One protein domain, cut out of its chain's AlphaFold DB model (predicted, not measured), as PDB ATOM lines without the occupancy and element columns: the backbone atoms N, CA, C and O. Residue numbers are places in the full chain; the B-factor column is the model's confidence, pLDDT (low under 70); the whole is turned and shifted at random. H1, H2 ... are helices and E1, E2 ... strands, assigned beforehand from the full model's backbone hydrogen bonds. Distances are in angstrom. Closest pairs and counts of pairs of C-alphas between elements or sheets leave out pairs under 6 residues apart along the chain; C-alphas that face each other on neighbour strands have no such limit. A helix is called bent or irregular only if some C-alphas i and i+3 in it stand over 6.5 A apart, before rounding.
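AT A GLANCE: This is residues 466 to 571 of the 572 residues of an uncharacterized protein of Cytophagaceae bacterium SJW1-29 (UniProt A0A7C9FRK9). Two long helices, H1 and the bent but nearly straight H4, run side by side in opposite directions, and a shorter helical hairpin, H2 and H3, packs on H1 through H2. At one end of the long pair, the tip of the strand hairpin E1 and E2, residues 492 to 497, sticks out. The 106 printed residues hold four named helices and two strands in the order H1 E1 E2 H2 H3 H4, mostly helix, with an antiparallel sheet E1 - E2. The whole is only just compact, close to loose, with a radius of gyration of the C-alphas of 15.2 A and spans of 51 by 33 by 22 A.

HOW THE PARTS SIT: E1, residues 490 to 493, and E2, residues 496 to 499, are antiparallel, with N 496 and O 493 2.8 A apart. H1, residues 466 to 486, has C-alpha 484 7.4 A from C-alpha 490. H4, residues 541 to 570, was assigned as one helix by its hydrogen bonds but is bent, with C-alphas 552 and 555 7.2 A apart; its arms are H4a, 541 to 552, and H4b, 555 to 570. H1 touches H4a at a shallow tilt of 19 degrees, opposite ways, closest at the C-alphas of Ser 486 and Ser 543, 5.6 A. With residues 468 to 476 alone it touches H4b, at 15 degrees, opposite ways, closest at the C-alphas of Pro 468 and Phe 562, 5.0 A. H2, residues 502 to 511, is only just irregular, with C-alphas 506 and 509 7.0 A apart. H1 touches it with residues 476 to 480 alone, at a steep tilt of 49 degrees, closest at the C-alphas of Phe 480 and Trp 511, 6.8 A. H3, residues 523 to 530, forms a helical hairpin with H2, closest at the C-alphas of Asp 510 and Lys 523, 6.1 A. H3 and H4a are apart. Every O i to N i+4 pair is within hydrogen-bond range in H1 and H4a, against 11 of 12 in H4b, 3 of 4 in H3 and 1 of 6 in H2, where 6 of 7 O i to N i+3 pairs are.

IN THESE COORDINATES: H1 is 29.9 A long from C-alpha 466 at (209.419, 178.336, 112.066), H4a 16.3 A and H4b 21.8 A, ending at C-alpha 570 at (215.604, 175.902, 100.612). H2 spans 15.3 A and H3 11.1 A.

THE WHOLE: The C-alphas of Leu 494 and Ile 571 are the two farthest apart, 53.1 A. The printed part has no cut, and the link from H2 to H3 is long, with 11 residues. Mean pLDDT of the printed part is 80.7; it is under 70 at residues 493 to 497, 499 to 502, 519 to 522, 526 and 570 to 571.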
ATOM      1  N   GLY A 466     209.766 178.841 110.737       88.38
ATOM      2  CA  GLY A 466     209.419 178.336 112.066       88.38
ATOM      3  C   GLY A 466     208.085 178.871 112.588       88.38
ATOM      4  O   GLY A 466     207.344 178.122 113.215       88.38
ATOM      5  N   TYR A 467     207.725 180.124 112.278       87.75
ATOM      6  CA  TYR A 467     206.408 180.679 112.632       87.75
ATOM      7  C   TYR A 467     205.230 179.873 112.064       87.75
ATOM      8  O   TYR A 467     204.348 179.518 112.843       87.75
ATOM      9  N   PRO A 468     205.177 179.529 110.761       88.25
ATOM     10  CA  PRO A 468     204.038 178.786 110.237       88.25
ATOM     11  C   PRO A 468     204.003 177.354 110.773       88.25
ATOM     12  O   PRO A 468     202.916 176.830 110.988       88.25
ATOM     13  N   LEU A 469     205.159 176.743 111.064       89.38
ATOM     14  CA  LEU A 469     205.214 175.450 111.754       89.38
ATOM     15  C   LEU A 469     204.656 175.549 113.184       89.38
ATOM     16  O   LEU A 469     203.861 174.707 113.590       89.38
ATOM     17  N   PHE A 470     205.029 176.596 113.926       91.06
ATOM     18  CA  PHE A 470     204.480 176.873 115.252       91.06
ATOM     19  C   PHE A 470     202.961 177.055 115.198       91.06
ATOM     20  O   PHE A 470     202.254 176.406 115.961       91.06
ATOM     21  N   TRP A 471     202.447 177.873 114.274       89.88
ATOM     22  CA  TRP A 471     201.006 178.085 114.117       89.88
ATOM     23  C   TRP A 471     200.266 176.816 113.703       89.88
ATOM     24  O   TRP A 471     199.180 176.571 114.218       89.88
ATOM     25  N   LEU A 472     200.855 175.989 112.836       90.44
ATOM     26  CA  LEU A 472     200.295 174.694 112.451       90.44
ATOM     27  C   LEU A 472     200.115 173.792 113.678       90.44
ATOM     28  O   LEU A 472     199.022 173.272 113.899       90.44
ATOM     29  N   ILE A 473     201.158 173.656 114.501       90.81
ATOM     30  CA  ILE A 473     201.116 172.829 115.715       90.81
ATOM     31  C   ILE A 473     200.153 173.435 116.741       90.81
ATOM     32  O   ILE A 473     199.288 172.738 117.266       90.81
ATOM     33  N   PHE A 474     200.271 174.732 117.020       91.94
ATOM     34  CA  PHE A 474     199.493 175.420 118.047       91.94
ATOM     35  C   PHE A 474     197.998 175.464 117.710       91.94
ATOM     36  O   PHE A 474     197.178 175.004 118.504       91.94
ATOM     37  N   LEU A 475     197.635 175.962 116.522       91.00
ATOM     38  CA  LEU A 475     196.233 176.058 116.110       91.00
ATOM     39  C   LEU A 475     195.619 174.686 115.883       91.00
ATOM     40  O   LEU A 475     194.481 174.481 116.287       91.00
ATOM     41  N   GLY A 476     196.354 173.740 115.294       90.56
ATOM     42  CA  GLY A 476     195.832 172.388 115.127       90.56
ATOM     43  C   GLY A 476     195.607 171.688 116.474       90.56
ATOM     44  O   GLY A 476     194.603 171.004 116.628       90.56
ATOM     45  N   THR A 477     196.455 171.931 117.483       91.12
ATOM     46  CA  THR A 477     196.258 171.389 118.839       91.12
ATOM     47  C   THR A 477     195.052 172.028 119.525       91.12
ATOM     48  O   THR A 477     194.224 171.318 120.088       91.12
ATOM     49  N   ILE A 478     194.905 173.356 119.455       92.19
ATOM     50  CA  ILE A 478     193.731 174.053 120.009       92.19
ATOM     51  C   ILE A 478     192.450 173.579 119.328       92.19
ATOM     52  O   ILE A 478     191.465 173.296 120.004       92.19
ATOM     53  N   ASN A 479     192.463 173.477 118.001       91.06
ATOM     54  CA  ASN A 479     191.310 173.052 117.223       91.06
ATOM     55  C   ASN A 479     190.939 171.591 117.546       91.06
ATOM     56  O   ASN A 479     189.766 171.297 117.770       91.06
ATOM     57  N   PHE A 480     191.932 170.711 117.712       89.44
ATOM     58  CA  PHE A 480     191.722 169.344 118.186       89.44
ATOM     59  C   PHE A 480     191.084 169.302 119.583       89.44
ATOM     60  O   PHE A 480     190.112 168.583 119.797       89.44
ATOM     61  N   ILE A 481     191.574 170.108 120.528       88.75
ATOM     62  CA  ILE A 481     191.003 170.200 121.882       88.75
ATOM     63  C   ILE A 481     189.560 170.722 121.838       88.75
ATOM     64  O   ILE A 481     188.692 170.168 122.509       88.75
ATOM     65  N   MET A 482     189.281 171.752 121.033       89.00
ATOM     66  CA  MET A 482     187.927 172.287 120.839       89.00
ATOM     67  C   MET A 482     186.982 171.237 120.256       89.00
ATOM     68  O   MET A 482     185.839 171.125 120.695       89.00
ATOM     69  N   PHE A 483     187.466 170.447 119.299       88.31
ATOM     70  CA  PHE A 483     186.718 169.343 118.716       88.31
ATOM     71  C   PHE A 483     186.426 168.240 119.744       88.31
ATOM     72  O   PHE A 483     185.293 167.785 119.865       88.31
ATOM     73  N   LEU A 484     187.414 167.848 120.551       86.25
ATOM     74  CA  LEU A 484     187.203 166.906 121.654       86.25
ATOM     75  C   LEU A 484     186.193 167.447 122.678       86.25
ATOM     76  O   LEU A 484     185.336 166.707 123.161       86.25
ATOM     77  N   TYR A 485     186.239 168.747 122.973       85.38
ATOM     78  CA  TYR A 485     185.285 169.393 123.869       85.38
ATOM     79  C   TYR A 485     183.868 169.382 123.294       85.38
ATOM     80  O   TYR A 485     182.923 169.050 124.007       85.38
ATOM     81  N   SER A 486     183.704 169.655 121.996       86.81
ATOM     82  CA  SER A 486     182.391 169.614 121.344       86.81
ATOM     83  C   SER A 486     181.806 168.201 121.236       86.81
ATOM     84  O   SER A 486     180.598 168.060 121.055       86.81
ATOM     85  N   LEU A 487     182.638 167.163 121.363       82.12
ATOM     86  CA  LEU A 487     182.223 165.762 121.473       82.12
ATOM     87  C   LEU A 487     181.949 165.311 122.917       82.12
ATOM     88  O   LEU A 487     181.509 164.184 123.118       82.12
ATOM     89  N   GLY A 488     182.204 166.157 123.920       80.00
ATOM     90  CA  GLY A 488     182.056 165.782 125.329       80.00
ATOM     91  C   GLY A 488     183.151 164.837 125.833       80.00
ATOM     92  O   GLY A 488     182.925 164.078 126.767       80.00
ATOM     93  N   ALA A 489     184.343 164.870 125.231       78.94
ATOM     94  CA  ALA A 489     185.452 163.963 125.549       78.94
ATOM     95  C   ALA A 489     186.166 164.239 126.887       78.94
ATOM     96  O   ALA A 489     187.106 163.522 127.244       78.94
ATOM     97  N   PHE A 490     185.768 165.293 127.599       80.25
ATOM     98  CA  PHE A 490     186.356 165.702 128.871       80.25
ATOM     99  C   PHE A 490     185.369 165.426 130.006       80.25
ATOM    100  O   PHE A 490     184.225 165.875 129.942       80.25
ATOM    101  N   SER A 491     185.829 164.741 131.059       71.25
ATOM    102  CA  SER A 491     185.122 164.718 132.345       71.25
ATOM    103  C   SER A 491     185.593 165.900 133.186       71.25
ATOM    104  O   SER A 491     186.795 166.185 133.245       71.25
ATOM    105  N   ILE A 492     184.655 166.600 133.822       71.44
ATOM    106  CA  ILE A 492     184.945 167.709 134.734       71.44
ATOM    107  C   ILE A 492     184.624 167.227 136.151       71.44
ATOM    108  O   ILE A 492     183.503 167.396 136.625       71.44
ATOM    109  N   ASP A 493     185.620 166.652 136.823       66.81
ATOM    110  CA  ASP A 493     185.546 166.253 138.231       66.81
ATOM    111  C   ASP A 493     186.429 167.203 139.044       66.81
ATOM    112  O   ASP A 493     187.616 166.955 139.255       66.81
ATOM    113  N   LEU A 494     185.865 168.345 139.456       58.03
ATOM    114  CA  LEU A 494     186.585 169.391 140.197       58.03
ATOM    115  C   LEU A 494     187.393 168.784 141.366       58.03
ATOM    116  O   LEU A 494     186.803 168.115 142.216       58.03
ATOM    117  N   PRO A 495     188.719 169.028 141.457       58.44
ATOM    118  CA  PRO A 495     189.495 170.072 140.773       58.44
ATOM    119  C   PRO A 495     190.214 169.638 139.476       58.44
ATOM    120  O   PRO A 495     191.027 170.405 138.959       58.44
ATOM    121  N   TYR A 496     189.959 168.440 138.950       60.94
ATOM    122  CA  TYR A 496     190.695 167.866 137.822       60.94
ATOM    123  C   TYR A 496     189.840 167.780 136.552       60.94
ATOM    124  O   TYR A 496     188.686 167.361 136.564       60.94
ATOM    125  N   ILE A 497     190.439 168.154 135.423       68.44
ATOM    126  CA  ILE A 497     189.884 167.917 134.089       68.44
ATOM    127  C   ILE A 497     190.756 166.839 133.452       68.44
ATOM    128  O   ILE A 497     191.968 167.031 133.332       68.44
ATOM    129  N   TYR A 498     190.166 165.713 133.052       70.06
ATOM    130  CA  TYR A 498     190.889 164.648 132.354       70.06
ATOM    131  C   TYR A 498     190.133 164.171 131.112       70.06
ATOM    132  O   TYR A 498     188.907 164.259 131.016       70.06
ATOM    133  N   ILE A 499     190.900 163.698 130.128       67.75
ATOM    134  CA  ILE A 499     190.371 163.139 128.881       67.75
ATOM    135  C   ILE A 499     189.881 161.719 129.157       67.75
ATOM    136  O   ILE A 499     190.603 160.928 129.764       67.75
ATOM    137  N   ILE A 500     188.671 161.405 128.694       65.06
ATOM    138  CA  ILE A 500     187.991 160.129 128.962       65.06
ATOM    139  C   ILE A 500     188.760 158.931 128.367       65.06
ATOM    140  O   ILE A 500     188.745 157.850 128.953       65.06
ATOM    141  N   ASP A 501     189.497 159.124 127.263       69.81
ATOM    142  CA  ASP A 501     190.351 158.096 126.651       69.81
ATOM    143  C   ASP A 501     191.710 158.655 126.180       69.81
ATOM    144  O   ASP A 501     191.795 159.529 125.317       69.81
ATOM    145  N   THR A 502     192.807 158.109 126.712       68.38
ATOM    146  CA  THR A 502     194.182 158.468 126.307       68.38
ATOM    147  C   THR A 502     194.525 158.073 124.867       68.38
ATOM    148  O   THR A 502     195.421 158.681 124.276       68.38
ATOM    149  N   LYS A 503     193.796 157.125 124.258       70.81
ATOM    150  CA  LYS A 503     193.948 156.779 122.834       70.81
ATOM    151  C   LYS A 503     193.681 157.978 121.927       70.81
ATOM    152  O   LYS A 503     194.260 158.045 120.844       70.81
ATOM    153  N   LEU A 504     192.902 158.962 122.386       73.62
ATOM    154  CA  LEU A 504     192.598 160.178 121.633       73.62
ATOM    155  C   LEU A 504     193.855 160.980 121.270       73.62
ATOM    156  O   LEU A 504     193.924 161.538 120.179       73.62
ATOM    157  N   TYR A 505     194.896 160.965 122.111       72.88
ATOM    158  CA  TYR A 505     196.162 161.642 121.807       72.88
ATOM    159  C   TYR A 505     196.871 161.068 120.576       72.88
ATOM    160  O   TYR A 505     197.585 161.801 119.891       72.88
ATOM    161  N   SER A 506     196.658 159.784 120.258       75.62
ATOM    162  CA  SER A 506     197.268 159.163 119.079       75.62
ATOM    163  C   SER A 506     196.749 159.756 117.758       75.62
ATOM    164  O   SER A 506     197.473 159.728 116.766       75.62
ATOM    165  N   TYR A 507     195.565 160.388 117.763       79.06
ATOM    166  CA  TYR A 507     194.961 161.025 116.583       79.06
ATOM    167  C   TYR A 507     195.339 162.494 116.406       79.06
ATOM    168  O   TYR A 507     194.978 163.090 115.395       79.06
ATOM    169  N   LEU A 508     196.088 163.089 117.341       83.69
ATOM    170  CA  LEU A 508     196.499 164.492 117.239       83.69
ATOM    171  C   LEU A 508     197.306 164.753 115.956       83.69
ATOM    172  O   LEU A 508     197.100 165.756 115.281       83.69
ATOM    173  N   PHE A 509     198.198 163.833 115.583       83.44
ATOM    174  CA  PHE A 509     198.981 163.979 114.356       83.44
ATOM    175  C   PHE A 509     198.143 163.793 113.090       83.44
ATOM    176  O   PHE A 509     198.321 164.547 112.134       83.44
ATOM    177  N   ASP A 510     197.205 162.844 113.097       83.25
ATOM    178  CA  ASP A 510     196.262 162.657 111.990       83.25
ATOM    179  C   ASP A 510     195.324 163.876 111.853       83.25
ATOM    180  O   ASP A 510     194.900 164.213 110.746       83.25
ATOM    181  N   TRP A 511     195.046 164.593 112.951       86.12
ATOM    182  CA  TRP A 511     194.253 165.823 112.940       86.12
ATOM    183  C   TRP A 511     194.910 166.945 112.133       86.12
ATOM    184  O   TRP A 511     194.199 167.637 111.405       86.12
ATOM    185  N   PHE A 512     196.243 167.079 112.194       86.75
ATOM    186  CA  PHE A 512     197.014 168.085 111.447       86.75
ATOM    187  C   PHE A 512     197.014 167.877 109.924       86.75
ATOM    188  O   PHE A 512     197.469 168.758 109.189       86.75
ATOM    189  N   ILE A 513     196.519 166.740 109.432       85.44
ATOM    190  CA  ILE A 513     196.459 166.432 108.003       85.44
ATOM    191  C   ILE A 513     195.019 166.654 107.515       85.44
ATOM    192  O   ILE A 513     194.112 165.952 107.968       85.44
ATOM    193  N   PRO A 514     194.759 167.600 106.590       85.12
ATOM    194  CA  PRO A 514     193.437 167.759 105.983       85.12
ATOM    195  C   PRO A 514     192.927 166.436 105.400       85.12
ATOM    196  O   PRO A 514     193.652 165.761 104.667       85.12
ATOM    197  N   GLY A 515     191.679 166.060 105.692       77.94
ATOM    198  CA  GLY A 515     191.145 164.737 105.354       77.94
ATOM    199  C   GLY A 515     191.157 164.428 103.854       77.94
ATOM    200  O   GLY A 515     191.354 163.281 103.462       77.94
ATOM    201  N   TYR A 516     191.047 165.453 103.000       79.75
ATOM    202  CA  TYR A 516     191.117 165.293 101.544       79.75
ATOM    203  C   TYR A 516     192.522 164.939 101.023       79.75
ATOM    204  O   TYR A 516     192.638 164.403  99.924       79.75
ATOM    205  N   LEU A 517     193.589 165.227 101.781       77.81
ATOM    206  CA  LEU A 517     194.965 164.848 101.423       77.81
ATOM    207  C   LEU A 517     195.304 163.418 101.846       77.81
ATOM    208  O   LEU A 517     196.267 162.846 101.336       77.81
ATOM    209  N   TYR A 518     194.534 162.845 102.772       71.81
ATOM    210  CA  TYR A 518     194.815 161.527 103.334       71.81
ATOM    211  C   TYR A 518     193.544 160.683 103.525       71.81
ATOM    212  O   TYR A 518     193.230 160.262 104.636       71.81
ATOM    213  N   PRO A 519     192.804 160.394 102.436       63.19
ATOM    214  CA  PRO A 519     191.515 159.700 102.504       63.19
ATOM    215  C   PRO A 519     191.622 158.237 102.969       63.19
ATOM    216  O   PRO A 519     190.624 157.647 103.379       63.19
ATOM    217  N   THR A 520     192.816 157.635 102.910       47.50
ATOM    218  CA  THR A 520     193.061 156.223 103.248       47.50
ATOM    219  C   THR A 520     193.163 155.954 104.750       47.50
ATOM    220  O   THR A 520     192.873 154.837 105.174       47.50
ATOM    221  N   ARG A 521     193.509 156.957 105.571       56.59
ATOM    222  CA  ARG A 521     193.246 156.933 107.015       56.59
ATOM    223  C   ARG A 521     192.099 157.877 107.281       56.59
ATOM    224  O   ARG A 521     192.277 159.090 107.352       56.59
ATOM    225  N   ASN A 522     190.908 157.320 107.421       64.25
ATOM    226  CA  ASN A 522     189.739 158.108 107.751       64.25
ATOM    227  C   ASN A 522     189.861 158.559 109.217       64.25
ATOM    228  O   ASN A 522     189.328 157.918 110.119       64.25
ATOM    229  N   LYS A 523     190.608 159.647 109.453       73.19
ATOM    230  CA  LYS A 523     190.822 160.257 110.775       73.19
ATOM    231  C   LYS A 523     189.501 160.488 111.514       73.19
ATOM    232  O   LYS A 523     189.454 160.443 112.734       73.19
ATOM    233  N   ILE A 524     188.419 160.677 110.756       73.00
ATOM    234  CA  ILE A 524     187.059 160.826 111.258       73.00
ATOM    235  C   ILE A 524     186.467 159.462 111.640       73.00
ATOM    236  O   ILE A 524     185.896 159.368 112.714       73.00
ATOM    237  N   ALA A 525     186.620 158.403 110.838       71.75
ATOM    238  CA  ALA A 525     186.045 157.081 111.145       71.75
ATOM    239  C   ALA A 525     186.484 156.534 112.504       71.75
ATOM    240  O   ALA A 525     185.667 156.012 113.249       71.75
ATOM    241  N   LEU A 526     187.762 156.686 112.834       67.75
ATOM    242  CA  LEU A 526     188.299 156.127 114.069       67.75
ATOM    243  C   LEU A 526     187.872 156.959 115.299       67.75
ATOM    244  O   LEU A 526     187.553 156.432 116.364       67.75
ATOM    245  N   ILE A 527     187.739 158.274 115.135       71.38
ATOM    246  CA  ILE A 527     187.150 159.145 116.158       71.38
ATOM    247  C   ILE A 527     185.655 158.833 116.336       71.38
ATOM    248  O   ILE A 527     185.188 158.727 117.465       71.38
ATOM    249  N   LEU A 528     184.906 158.640 115.247       75.31
ATOM    250  CA  LEU A 528     183.495 158.248 115.299       75.31
ATOM    251  C   LEU A 528     183.312 156.910 116.030       75.31
ATOM    252  O   LEU A 528     182.422 156.806 116.868       75.31
ATOM    253  N   GLU A 529     184.195 155.939 115.780       74.12
ATOM    254  CA  GLU A 529     184.239 154.662 116.503       74.12
ATOM    255  C   GLU A 529     184.500 154.873 118.003       74.12
ATOM    256  O   GLU A 529     183.792 154.314 118.835       74.12
ATOM    257  N   THR A 530     185.444 155.750 118.360       74.50
ATOM    258  CA  THR A 530     185.792 156.038 119.766       74.50
ATOM    259  C   THR A 530     184.627 156.666 120.548       74.50
ATOM    260  O   THR A 530     184.485 156.428 121.746       74.50
ATOM    261  N   PHE A 531     183.764 157.438 119.881       76.81
ATOM    262  CA  PHE A 531     182.604 158.105 120.487       76.81
ATOM    263  C   PHE A 531     181.250 157.446 120.147       76.81
ATOM    264  O   PHE A 531     180.205 158.008 120.473       76.81
ATOM    265  N   ASN A 532     181.247 156.255 119.532       81.75
ATOM    266  CA  ASN A 532     180.050 155.498 119.125       81.75
ATOM    267  C   ASN A 532     179.073 156.256 118.200       81.75
ATOM    268  O   ASN A 532     177.859 156.045 118.249       81.75
ATOM    269  N   TYR A 533     179.587 157.129 117.334       80.94
ATOM    270  CA  TYR A 533     178.786 157.792 116.306       80.94
ATOM    271  C   TYR A 533     178.737 156.934 115.027       80.94
ATOM    272  O   TYR A 533     179.791 156.526 114.540       80.94
ATOM    273  N   PRO A 534     177.552 156.660 114.441       78.75
ATOM    274  CA  PRO A 534     177.431 155.798 113.260       78.75
ATOM    275  C   PRO A 534     178.067 156.392 111.995       78.75
ATOM    276  O   PRO A 534     178.540 155.652 111.136       78.75
ATOM    277  N   ASP A 535     178.066 157.720 111.858       82.38
ATOM    278  CA  ASP A 535     178.620 158.429 110.704       82.38
ATOM    279  C   ASP A 535     178.874 159.922 111.002       82.38
ATOM    280  O   ASP A 535     178.540 160.445 112.067       82.38
ATOM    281  N   PHE A 536     179.424 160.659 110.032       81.69
ATOM    282  CA  PHE A 536     179.632 162.106 110.166       81.69
ATOM    283  C   PHE A 536     178.316 162.889 110.329       81.69
ATOM    284  O   PHE A 536     178.300 163.951 110.955       81.69
ATOM    285  N   THR A 537     177.194 162.396 109.786       83.12
ATOM    286  CA  THR A 537     175.901 163.095 109.870       83.12
ATOM    287  C   THR A 537     175.312 163.069 111.279       83.12
ATOM    288  O   THR A 537     174.599 164.003 111.647       83.12
ATOM    289  N   SER A 538     175.694 162.096 112.102       84.62
ATOM    290  CA  SER A 538     175.307 162.003 113.511       84.62
ATOM    291  C   SER A 538     176.070 162.945 114.457       84.62
ATOM    292  O   SER A 538     175.654 163.135 115.599       84.62
ATOM    293  N   LEU A 539     177.144 163.596 113.989       83.94
ATOM    294  CA  LEU A 539     177.928 164.519 114.813       83.94
ATOM    295  C   LEU A 539     177.147 165.787 115.208       83.94
ATOM    296  O   LEU A 539     176.372 166.321 114.394       83.94
ATOM    297  N   PRO A 540     177.420 166.354 116.401       88.19
ATOM    298  CA  PRO A 540     176.941 167.679 116.775       88.19
ATOM    299  C   PRO A 540     177.314 168.734 115.731       88.19
ATOM    300  O   PRO A 540     178.383 168.676 115.116       88.19
ATOM    301  N   LEU A 541     176.450 169.738 115.552       87.94
ATOM    302  CA  LEU A 541     176.673 170.813 114.578       87.94
ATOM    303  C   LEU A 541     178.029 171.505 114.789       87.94
ATOM    304  O   LEU A 541     178.755 171.723 113.825       87.94
ATOM    305  N   TYR A 542     178.401 171.784 116.042       88.75
ATOM    306  CA  TYR A 542     179.687 172.401 116.375       88.75
ATOM    307  C   TYR A 542     180.881 171.526 115.978       88.75
ATOM    308  O   TYR A 542     181.809 172.029 115.357       88.75
ATOM    309  N   SER A 543     180.831 170.216 116.234       87.50
ATOM    310  CA  SER A 543     181.890 169.283 115.825       87.50
ATOM    311  C   SER A 543     182.052 169.244 114.301       87.50
ATOM    312  O   SER A 543     183.174 169.253 113.799       87.50
ATOM    313  N   LYS A 544     180.941 169.271 113.548       87.56
ATOM    314  CA  LYS A 544     180.970 169.351 112.077       87.56
ATOM    315  C   LYS A 544     181.605 170.651 111.584       87.56
ATOM    316  O   LYS A 544     182.398 170.617 110.647       87.56
ATOM    317  N   LEU A 545     181.263 171.781 112.210       89.88
ATOM    318  CA  LEU A 545     181.834 173.087 111.873       89.88
ATOM    319  C   LEU A 545     183.339 173.134 112.146       89.88
ATOM    320  O   LEU A 545     184.078 173.612 111.294       89.88
ATOM    321  N   ILE A 546     183.796 172.578 113.274       90.12
ATOM    322  CA  ILE A 546     185.222 172.526 113.621       90.12
ATOM    323  C   ILE A 546     186.000 171.670 112.613       90.12
ATOM    324  O   ILE A 546     187.045 172.100 112.133       90.12
ATOM    325  N   VAL A 547     185.474 170.499 112.221       87.88
ATOM    326  CA  VAL A 547     186.087 169.661 111.171       87.88
ATOM    327  C   VAL A 547     186.164 170.413 109.842       87.88
ATOM    328  O   VAL A 547     187.208 170.404 109.195       87.88
ATOM    329  N   PHE A 548     185.083 171.086 109.436       88.25
ATOM    330  CA  PHE A 548     185.052 171.872 108.202       88.25
ATOM    331  C   PHE A 548     186.080 173.012 108.230       88.25
ATOM    332  O   PHE A 548     186.846 173.181 107.284       88.25
ATOM    333  N   GLU A 549     186.128 173.777 109.322       90.12
ATOM    334  CA  GLU A 549     187.089 174.864 109.521       90.12
ATOM    335  C   GLU A 549     188.533 174.349 109.474       90.12
ATOM    336  O   GLU A 549     189.368 174.910 108.762       90.12
ATOM    337  N   ASN A 550     188.815 173.257 110.186       89.12
ATOM    338  CA  ASN A 550     190.132 172.636 110.251       89.12
ATOM    339  C   ASN A 550     190.607 172.161 108.872       89.12
ATOM    340  O   ASN A 550     191.718 172.489 108.450       89.12
ATOM    341  N   ASP A 551     189.749 171.430 108.158       87.25
ATOM    342  CA  ASP A 551     190.125 170.734 106.931       87.25
ATOM    343  C   ASP A 551     190.099 171.620 105.697       87.25
ATOM    344  O   ASP A 551     190.845 171.340 104.771       87.25
ATOM    345  N   ILE A 552     189.281 172.672 105.654       88.50
ATOM    346  CA  ILE A 552     189.143 173.509 104.452       88.50
ATOM    347  C   ILE A 552     189.896 174.830 104.590       88.50
ATOM    348  O   ILE A 552     190.433 175.328 103.601       88.50
ATOM    349  N   LEU A 553     189.961 175.397 105.797       89.44
ATOM    350  CA  LEU A 553     190.495 176.742 106.005       89.44
ATOM    351  C   LEU A 553     191.825 176.710 106.759       89.44
ATOM    352  O   LEU A 553     192.848 177.130 106.218       89.44
ATOM    353  N   LEU A 554     191.823 176.210 107.993       89.75
ATOM    354  CA  LEU A 554     192.902 176.438 108.953       89.75
ATOM    355  C   LEU A 554     194.189 175.678 108.608       89.75
ATOM    356  O   LEU A 554     195.243 176.301 108.438       89.75
ATOM    357  N   LEU A 555     194.125 174.350 108.474       90.00
ATOM    358  CA  LEU A 555     195.310 173.547 108.165       90.00
ATOM    359  C   LEU A 555     195.806 173.751 106.735       90.00
ATOM    360  O   LEU A 555     197.014 173.940 106.581       90.00
ATOM    361  N   PRO A 556     194.946 173.794 105.693       90.88
ATOM    362  CA  PRO A 556     195.407 174.120 104.348       90.88
ATOM    363  C   PRO A 556     196.140 175.461 104.288       90.88
ATOM    364  O   PRO A 556     197.198 175.546 103.662       90.88
ATOM    365  N   TYR A 557     195.641 176.489 104.987       89.75
ATOM    366  CA  TYR A 557     196.323 177.778 105.086       89.75
ATOM    367  C   TYR A 557     197.690 177.649 105.772       89.75
ATOM    368  O   TYR A 557     198.692 178.088 105.209       89.75
ATOM    369  N   CYS A 558     197.772 177.015 106.948       89.06
ATOM    370  CA  CYS A 558     199.039 176.874 107.679       89.06
ATOM    371  C   CYS A 558     200.080 176.059 106.893       89.06
ATOM    372  O   CYS A 558     201.241 176.462 106.803       89.06
ATOM    373  N   ILE A 559     199.658 174.957 106.263       89.81
ATOM    374  CA  ILE A 559     200.502 174.125 105.395       89.81
ATOM    375  C   ILE A 559     200.988 174.938 104.194       89.81
ATOM    376  O   ILE A 559     202.178 174.925 103.881       89.81
ATOM    377  N   TYR A 560     200.098 175.690 103.541       89.88
ATOM    378  CA  TYR A 560     200.473 176.566 102.436       89.88
ATOM    379  C   TYR A 560     201.517 177.606 102.866       89.88
ATOM    380  O   TYR A 560     202.538 177.759 102.194       89.88
ATOM    381  N   GLN A 561     201.312 178.283 104.002       89.62
ATOM    382  CA  GLN A 561     202.259 179.276 104.523       89.62
ATOM    383  C   GLN A 561     203.609 178.653 104.891       89.62
ATOM    384  O   GLN A 561     204.649 179.266 104.631       89.62
ATOM    385  N   PHE A 562     203.603 177.439 105.449       89.69
ATOM    386  CA  PHE A 562     204.813 176.673 105.734       89.69
ATOM    387  C   PHE A 562     205.570 176.337 104.449       89.69
ATOM    388  O   PHE A 562     206.745 176.676 104.337       89.69
ATOM    389  N   ILE A 563     204.899 175.765 103.442       88.06
ATOM    390  CA  ILE A 563     205.512 175.438 102.145       88.06
ATOM    391  C   ILE A 563     206.061 176.702 101.470       88.06
ATOM    392  O   ILE A 563     207.179 176.686 100.948       88.06
ATOM    393  N   ALA A 564     205.304 177.802 101.481       85.62
ATOM    394  CA  ALA A 564     205.708 179.067 100.876       85.62
ATOM    395  C   ALA A 564     206.970 179.653 101.534       85.62
ATOM    396  O   ALA A 564     207.873 180.102 100.823       85.62
ATOM    397  N   ALA A 565     207.060 179.619 102.868       84.19
ATOM    398  CA  ALA A 565     208.248 180.054 103.599       84.19
ATOM    399  C   ALA A 565     209.426 179.085 103.392       84.19
ATOM    400  O   ALA A 565     210.529 179.511 103.052       84.19
ATOM    401  N   PHE A 566     209.189 177.777 103.512       85.38
ATOM    402  CA  PHE A 566     210.216 176.741 103.398       85.38
ATOM    403  C   PHE A 566     210.886 176.729 102.019       85.38
ATOM    404  O   PHE A 566     212.114 176.728 101.928       85.38
ATOM    405  N   ARG A 567     210.106 176.819 100.930       83.56
ATOM    406  CA  ARG A 567     210.644 176.883  99.559       83.56
ATOM    407  C   ARG A 567     211.590 178.063  99.350       83.56
ATOM    408  O   ARG A 567     212.545 177.934  98.598       83.56
ATOM    409  N   ARG A 568     211.353 179.204 100.005       75.44
ATOM    410  CA  ARG A 568     212.232 180.377  99.886       75.44
ATOM    411  C   ARG A 568     213.542 180.223 100.655       75.44
ATOM    412  O   ARG A 568     214.544 180.765 100.208       75.44
ATOM    413  N   HIS A 569     213.552 179.471 101.754       72.38
ATOM    414  CA  HIS A 569     214.775 179.171 102.507       72.38
ATOM    415  C   HIS A 569     215.593 178.011 101.914       72.38
ATOM    416  O   HIS A 569     216.805 177.982 102.098       72.38
ATOM    417  N   GLY A 570     214.949 177.072 101.211       61.91
ATOM    418  CA  GLY A 570     215.604 175.902 100.612       61.91
ATOM    419  C   GLY A 570     216.342 176.162  99.291       61.91
ATOM    420  O   GLY A 570     217.111 175.312  98.860       61.91
ATOM    421  N   ILE A 571     216.132 177.318  98.649       57.66
ATOM    422  CA  ILE A 571     216.861 177.736  97.440       57.66
ATOM    423  C   ILE A 571     218.082 178.560  97.882       57.66
ATOM    424  O   ILE A 571     218.095 179.786  97.732       57.66
TER     425      ILE A 571